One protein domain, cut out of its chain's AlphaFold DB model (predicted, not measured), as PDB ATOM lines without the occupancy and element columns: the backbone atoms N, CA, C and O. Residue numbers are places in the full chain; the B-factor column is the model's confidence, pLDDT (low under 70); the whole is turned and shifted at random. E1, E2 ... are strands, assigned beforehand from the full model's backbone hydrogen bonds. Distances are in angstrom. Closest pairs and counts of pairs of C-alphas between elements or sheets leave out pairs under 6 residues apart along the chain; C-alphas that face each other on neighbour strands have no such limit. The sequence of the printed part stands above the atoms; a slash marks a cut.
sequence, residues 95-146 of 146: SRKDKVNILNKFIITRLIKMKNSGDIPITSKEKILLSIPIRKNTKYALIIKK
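This is residues 95 to 146 of the 146 residues of an uncharacterized protein of Proteus penneri ATCC 35198 (UniProt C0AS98). One strongly twisted sheet of four strands is made of two hairpins side by side, E1 with E2 and E3 with E4, joined by a wide loop. The loop, residues 114 to 125, runs back from the end of E2 to the start of E3. The printed part has 52 residues with four named strands, E1, E2, E3 and E4 along the chain, and no named helix; the class is all strand. The sheet's order is E1, E2, E4, E3, all antiparallel. The whole is compact, with a radius of gyration of the C-alphas of 10.8 A and spans of 31 by 21 by 16 A.

Inner strand E2 covers residues 106 to 113, 21.5 A, and inner strand E4 residues 138 to 145, 21.8 A, ending with C-alpha 145 at (-7.760, -39.503, -41.768). Edge strand E1, residues 95 to 102, 20.7 A, begins with C-alpha 95 at (-23.073, -49.790, -38.640) and bends by 54 degrees at residue 99. Edge strand E3, residues 126 to 135, 23.6 A, bends by 69 degrees at residue 129.

E2 and E4 are antiparallel at 147 degrees, with N 107 and O 143 2.8 A apart, within hydrogen-bond range. The hairpin of E1 and E2 stands at 163 degrees, with N 97 and O 110 at 2.9 A. The hairpin of E3 and E4 stands at 164 degrees, with N 132 and O 140 at 2.8 A. E1 and E3 are apart, and so are E2 and E3.

The C-alphas of Leu 103 and Asn 116, the two farthest apart, are 32.7 A from each other. The link from E2 to E3 is long; the other two are tight. The printed part has no cut and ends at the chain's last residue, 146. Its mean pLDDT is 93.9, and no printed residue is under 70.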
ATOM      1  N   SER A  95     -22.964 -50.868 -39.625       94.50
ATOM      2  CA  SER A  95     -23.073 -49.790 -38.640       94.50
ATOM      3  C   SER A  95     -21.679 -49.448 -38.116       94.50
ATOM      4  O   SER A  95     -20.910 -50.346 -37.762       94.50
ATOM      5  N   ARG A  96     -21.364 -48.152 -38.054       95.56
ATOM      6  CA  ARG A  96     -20.125 -47.605 -37.491       95.56
ATOM      7  C   ARG A  96     -20.394 -46.981 -36.133       95.56
ATOM      8  O   ARG A  96     -21.334 -46.208 -35.976       95.56
ATOM      9  N   LYS A  97     -19.540 -47.286 -35.157       96.44
ATOM     10  CA  LYS A  97     -19.500 -46.582 -33.874       96.44
ATOM     11  C   LYS A  97     -18.055 -46.325 -33.484       96.44
ATOM     12  O   LYS A  97     -17.359 -47.252 -33.060       96.44
ATOM     13  N   ASP A  98     -17.640 -45.072 -33.603       96.06
ATOM     14  CA  ASP A  98     -16.300 -44.632 -33.226       96.06
ATOM     15  C   ASP A  98     -16.133 -44.747 -31.706       96.06
ATOM     16  O   ASP A  98     -17.063 -44.498 -30.934       96.06
ATOM     17  N   LYS A  99     -14.974 -45.252 -31.281       95.94
ATOM     18  CA  LYS A  99     -14.681 -45.581 -29.881       95.94
ATOM     19  C   LYS A  99     -13.630 -44.665 -29.299       95.94
ATOM     20  O   LYS A  99     -13.815 -44.157 -28.202       95.94
ATOM     21  N   VAL A 100     -12.545 -44.478 -30.040       95.69
ATOM     22  CA  VAL A 100     -11.422 -43.642 -29.631       95.69
ATOM     23  C   VAL A 100     -10.987 -42.830 -30.837       95.69
ATOM     24  O   VAL A 100     -10.846 -43.379 -31.930       95.69
ATOM     25  N   ASN A 101     -10.774 -41.536 -30.631       94.75
ATOM     26  CA  ASN A 101     -10.165 -40.644 -31.604       94.75
ATOM     27  C   ASN A 101      -8.851 -40.123 -31.009       94.75
ATOM     28  O   ASN A 101      -8.850 -39.540 -29.928       94.75
ATOM     29  N   ILE A 102      -7.743 -40.371 -31.702       95.31
ATOM     30  CA  ILE A 102      -6.391 -40.017 -31.279       95.31
ATOM     31  C   ILE A 102      -5.884 -38.920 -32.210       95.31
ATOM     32  O   ILE A 102      -5.746 -39.125 -33.422       95.31
ATOM     33  N   LEU A 103      -5.606 -37.748 -31.630       91.88
ATOM     34  CA  LEU A 103      -5.038 -36.580 -32.317       91.88
ATOM     35  C   LEU A 103      -5.828 -36.142 -33.564       91.88
ATOM     36  O   LEU A 103      -5.257 -35.612 -34.511       91.88
ATOM     37  N   ASN A 104      -7.135 -36.425 -33.604       89.50
ATOM     38  CA  ASN A 104      -8.002 -36.200 -34.762       89.50
ATOM     39  C   ASN A 104      -7.493 -36.808 -36.086       89.50
ATOM     40  O   ASN A 104      -7.964 -36.431 -37.156       89.50
ATOM     41  N   LYS A 105      -6.555 -37.759 -36.015       94.69
ATOM     42  CA  LYS A 105      -5.900 -38.386 -37.167       94.69
ATOM     43  C   LYS A 105      -6.170 -39.881 -37.227       94.69
ATOM     44  O   LYS A 105      -6.388 -40.407 -38.314       94.69
ATOM     45  N   PHE A 106      -6.205 -40.554 -36.078       96.56
ATOM     46  CA  PHE A 106      -6.473 -41.987 -35.988       96.56
ATOM     47  C   PHE A 106      -7.774 -42.249 -35.239       96.56
ATOM     48  O   PHE A 106      -8.004 -41.696 -34.167       96.56
ATOM     49  N   ILE A 107      -8.621 -43.117 -35.783       97.00
ATOM     50  CA  ILE A 107      -9.892 -43.500 -35.175       97.00
ATOM     51  C   ILE A 107      -9.928 -45.011 -35.007       97.00
ATOM     52  O   ILE A 107      -9.807 -45.754 -35.977       97.00
ATOM     53  N   ILE A 108     -10.172 -45.466 -33.783       96.94
ATOM     54  CA  ILE A 108     -10.574 -46.846 -33.524       96.94
ATOM     55  C   ILE A 108     -12.094 -46.887 -33.585       96.94
ATOM     56  O   ILE A 108     -12.779 -46.244 -32.785       96.94
ATOM     57  N   THR A 109     -12.628 -47.654 -34.526       97.19
ATOM     58  CA  THR A 109     -14.067 -47.784 -34.732       97.19
ATOM     59  C   THR A 109     -14.525 -49.226 -34.628       97.19
ATOM     60  O   THR A 109     -13.807 -50.159 -34.991       97.19
ATOM     61  N   ARG A 110     -15.749 -49.419 -34.141       97.12
ATOM     62  CA  ARG A 110     -16.437 -50.706 -34.187       97.12
ATOM     63  C   ARG A 110     -17.363 -50.724 -35.397       97.12
ATOM     64  O   ARG A 110     -18.251 -49.879 -35.498       97.12
ATOM     65  N   LEU A 111     -17.201 -51.729 -36.249       96.75
ATOM     66  CA  LEU A 111     -18.050 -51.985 -37.408       96.75
ATOM     67  C   LEU A 111     -18.880 -53.248 -37.166       96.75
ATOM     68  O   LEU A 111     -18.319 -54.313 -36.900       96.75
ATOM     69  N   ILE A 112     -20.205 -53.131 -37.264       96.25
ATOM     70  CA  ILE A 112     -21.144 -54.258 -37.158       96.25
ATOM     71  C   ILE A 112     -21.776 -54.486 -38.528       96.25
ATOM     72  O   ILE A 112     -22.467 -53.606 -39.030       96.25
ATOM     73  N   LYS A 113     -21.539 -55.650 -39.133       94.25
ATOM     74  CA  LYS A 113     -22.113 -56.041 -40.423       94.25
ATOM     75  C   LYS A 113     -23.626 -56.218 -40.283       94.25
ATOM     76  O   LYS A 113     -24.078 -57.032 -39.480       94.25
ATOM     77  N   MET A 114     -24.383 -55.459 -41.071       91.19
ATOM     78  CA  MET A 114     -25.850 -55.483 -41.101       91.19
ATOM     79  C   MET A 114     -26.387 -56.178 -42.354       91.19
ATOM     80  O   MET A 114     -27.425 -56.827 -42.298       91.19
ATOM     81  N   LYS A 115     -25.667 -56.075 -43.478       87.00
ATOM     82  CA  LYS A 115     -26.014 -56.724 -44.750       87.00
ATOM     83  C   LYS A 115     -24.768 -57.236 -45.470       87.00
ATOM     84  O   LYS A 115     -23.641 -56.867 -45.142       87.00
ATOM     85  N   ASN A 116     -24.969 -58.138 -46.429       84.69
ATOM     86  CA  ASN A 116     -23.877 -58.745 -47.197       84.69
ATOM     87  C   ASN A 116     -23.340 -57.843 -48.315       84.69
ATOM     88  O   ASN A 116     -22.176 -57.986 -48.673       84.69
ATOM     89  N   SER A 117     -24.157 -56.920 -48.822       80.25
ATOM     90  CA  SER A 117     -23.834 -56.013 -49.926       80.25
ATOM     91  C   SER A 117     -23.806 -54.547 -49.481       80.25
ATOM     92  O   SER A 117     -24.476 -54.168 -48.520       80.25
ATOM     93  N   GLY A 118     -23.046 -53.712 -50.193       83.31
ATOM     94  CA  GLY A 118     -22.919 -52.272 -49.949       83.31
ATOM     95  C   GLY A 118     -21.627 -51.865 -49.238       83.31
ATOM     96  O   GLY A 118     -20.868 -52.700 -48.733       83.31
ATOM     97  N   ASP A 119     -21.396 -50.560 -49.169       88.12
ATOM     98  CA  ASP A 119     -20.104 -50.014 -48.763       88.12
ATOM     99  C   ASP A 119     -19.909 -49.982 -47.249       88.12
ATOM    100  O   ASP A 119     -20.848 -49.848 -46.460       88.12
ATOM    101  N   ILE A 120     -18.654 -50.100 -46.820       91.69
ATOM    102  CA  ILE A 120     -18.279 -49.824 -45.433       91.69
ATOM    103  C   ILE A 120     -18.381 -48.300 -45.234       91.69
ATOM    104  O   ILE A 120     -17.909 -47.564 -46.095       91.69
ATOM    105  N   PRO A 121     -18.949 -47.805 -44.120       93.06
ATOM    106  CA  PRO A 121     -19.148 -46.372 -43.861       93.06
ATOM    107  C   PRO A 121     -17.829 -45.627 -43.553       93.06
ATOM    108  O   PRO A 121     -17.578 -45.199 -42.421       93.06
ATOM    109  N   ILE A 122     -16.973 -45.487 -44.562       93.19
ATOM    110  CA  ILE A 122     -15.752 -44.677 -44.552       93.19
ATOM    111  C   ILE A 122     -15.835 -43.616 -45.648       93.19
ATOM    112  O   ILE A 122     -16.406 -43.849 -46.711       93.19
ATOM    113  N   THR A 123     -15.281 -42.437 -45.385       91.38
ATOM    114  CA  THR A 123     -15.252 -41.339 -46.365       91.38
ATOM    115  C   THR A 123     -14.029 -41.432 -47.282       91.38
ATOM    116  O   THR A 123     -13.063 -42.129 -46.978       91.38
ATOM    117  N   SER A 124     -14.007 -40.671 -48.380       91.44
ATOM    118  CA  SER A 124     -12.839 -40.576 -49.279       91.44
ATOM    119  C   SER A 124     -11.565 -40.053 -48.591       91.44
ATOM    120  O   SER A 124     -10.446 -40.330 -49.040       91.44
ATOM    121  N   LYS A 125     -11.731 -39.332 -47.474       94.12
ATOM    122  CA  LYS A 125     -10.655 -38.813 -46.619       94.12
ATOM    123  C   LYS A 125     -10.197 -39.812 -45.557       94.12
ATOM    124  O   LYS A 125      -9.305 -39.504 -44.781       94.12
ATOM    125  N   GLU A 126     -10.778 -41.002 -45.494       95.88
ATOM    126  CA  GLU A 126     -10.440 -42.025 -44.509       95.88
ATOM    127  C   GLU A 126      -9.840 -43.257 -45.193       95.88
ATOM    128  O   GLU A 126     -10.178 -43.607 -46.323       95.88
ATOM    129  N   LYS A 127      -8.925 -43.941 -44.505       95.81
ATOM    130  CA  LYS A 127      -8.384 -45.232 -44.941       95.81
ATOM    131  C   LYS A 127      -8.338 -46.187 -43.758       95.81
ATOM    132  O   LYS A 127      -7.816 -45.841 -42.703       95.81
ATOM    133  N   ILE A 128      -8.860 -47.400 -43.933       96.06
ATOM    134  CA  ILE A 128      -8.687 -48.472 -42.948       96.06
ATOM    135  C   ILE A 128      -7.234 -48.950 -43.041       96.06
ATOM    136  O   ILE A 128      -6.799 -49.399 -44.098       96.06
ATOM    137  N   LEU A 129      -6.488 -48.825 -41.946       95.94
ATOM    138  CA  LEU A 129      -5.122 -49.334 -41.828       95.94
ATOM    139  C   LEU A 129      -5.103 -50.789 -41.365       95.94
ATOM    140  O   LEU A 129      -4.322 -51.587 -41.867       95.94
ATOM    141  N   LEU A 130      -5.974 -51.127 -40.413       95.88
ATOM    142  CA  LEU A 130      -6.054 -52.455 -39.813       95.88
ATOM    143  C   LEU A 130      -7.504 -52.770 -39.450       95.88
ATOM    144  O   LEU A 130      -8.238 -51.879 -39.022       95.88
ATOM    145  N   SER A 131      -7.914 -54.034 -39.565       95.38
ATOM    146  CA  SER A 131      -9.193 -54.499 -39.022       95.38
ATOM    147  C   SER A 131      -9.073 -55.870 -38.374       95.38
ATOM    148  O   SER A 131      -8.561 -56.795 -38.999       95.38
ATOM    149  N   ILE A 132      -9.599 -56.004 -37.159       96.38
ATOM    150  CA  ILE A 132      -9.555 -57.221 -36.351       96.38
ATOM    151  C   ILE A 132     -10.997 -57.711 -36.133       96.38
ATOM    152  O   ILE A 132     -11.803 -56.983 -35.535       96.38
ATOM    153  N   PRO A 133     -11.369 -58.907 -36.621       95.50
ATOM    154  CA  PRO A 133     -12.666 -59.503 -36.324       95.50
ATOM    155  C   PRO A 133     -12.715 -59.944 -34.856       95.50
ATOM    156  O   PRO A 133     -11.794 -60.585 -34.364       95.50
ATOM    157  N   ILE A 134     -13.798 -59.606 -34.155       94.19
ATOM    158  CA  ILE A 134     -14.016 -59.997 -32.748       94.19
ATOM    159  C   ILE A 134     -15.160 -61.008 -32.632       94.19
ATOM    160  O   ILE A 134     -15.148 -61.883 -31.774       94.19
ATOM    161  N   ARG A 135     -16.186 -60.881 -33.483       93.31
ATOM    162  CA  ARG A 135     -17.331 -61.803 -33.571       93.31
ATOM    163  C   ARG A 135     -17.734 -61.967 -35.032       93.31
ATOM    164  O   ARG A 135     -17.352 -61.143 -35.858       93.31
ATOM    165  N   LYS A 136     -18.596 -62.949 -35.328       90.50
ATOM    166  CA  LYS A 136     -19.103 -63.247 -36.685       90.50
ATOM    167  C   LYS A 136     -19.491 -61.997 -37.495       90.50
ATOM    168  O   LYS A 136     -19.108 -61.885 -38.652       90.50
ATOM    169  N   ASN A 137     -20.184 -61.039 -36.870       94.12
ATOM    170  CA  ASN A 137     -20.636 -59.805 -37.524       94.12
ATOM    171  C   ASN A 137     -19.944 -58.536 -37.010       94.12
ATOM    172  O   ASN A 137     -20.349 -57.445 -37.390       94.12
ATOM    173  N   THR A 138     -18.924 -58.632 -36.153       96.12
ATOM    174  CA  THR A 138     -18.328 -57.453 -35.505       96.12
ATOM    175  C   THR A 138     -16.821 -57.437 -35.685       96.12
ATOM    176  O   THR A 138     -16.137 -58.378 -35.281       96.12
ATOM    177  N   LYS A 139     -16.295 -56.326 -36.200       96.62
ATOM    178  CA  LYS A 139     -14.856 -56.053 -36.298       96.62
ATOM    179  C   LYS A 139     -14.516 -54.691 -35.706       96.62
ATOM    180  O   LYS A 139     -15.334 -53.773 -35.739       96.62
ATOM    181  N   TYR A 140     -13.312 -54.564 -35.173       97.38
ATOM    182  CA  TYR A 140     -12.727 -53.274 -34.828       97.38
ATOM    183  C   TYR A 140     -11.759 -52.874 -35.932       97.38
ATOM    184  O   TYR A 140     -11.000 -53.710 -36.411       97.38
ATOM    185  N   ALA A 141     -11.809 -51.621 -36.365       97.12
ATOM    186  CA  ALA A 141     -10.944 -51.094 -37.406       97.12
ATOM    187  C   ALA A 141     -10.195 -49.861 -36.904       97.12
ATOM    188  O   ALA A 141     -10.780 -49.006 -36.239       97.12
ATOM    189  N   LEU A 142      -8.912 -49.779 -37.245       97.31
ATOM    190  CA  LEU A 142      -8.113 -48.571 -37.125       97.31
ATOM    191  C   LEU A 142      -8.195 -47.815 -38.451       97.31
ATOM    192  O   LEU A 142      -7.795 -48.332 -39.495       97.31
ATOM    193  N   ILE A 143      -8.718 -46.598 -38.402       97.25
ATOM    194  CA  ILE A 143      -8.873 -45.693 -39.537       97.25
ATOM    195  C   ILE A 143      -7.882 -44.542 -39.383       97.25
ATOM    196  O   ILE A 143      -7.748 -43.991 -38.295       97.25
ATOM    197  N   ILE A 144      -7.225 -44.155 -40.473       96.62
ATOM    198  CA  ILE A 144      -6.470 -42.903 -40.573       96.62
ATOM    199  C   ILE A 144      -7.247 -41.896 -41.423       96.62
ATOM    200  O   ILE A 144      -7.771 -42.253 -42.481       96.62
ATOM    201  N   LYS A 145      -7.316 -40.646 -40.966       94.19
ATOM    202  CA  LYS A 145      -7.760 -39.503 -41.768       94.19
ATOM    203  C   LYS A 145      -6.576 -38.961 -42.573       94.19
ATOM    204  O   LYS A 145      -5.500 -38.750 -42.011       94.19
ATOM    205  N   LYS A 146      -6.781 -38.806 -43.879       87.00
ATOM    206  CA  LYS A 146      -5.862 -38.160 -44.819       87.00
ATOM    207  C   LYS A 146      -5.942 -36.647 -44.690       87.00
ATOM    208  O   LYS A 146      -7.066 -36.144 -44.457       87.00
TER     209      LYS A 146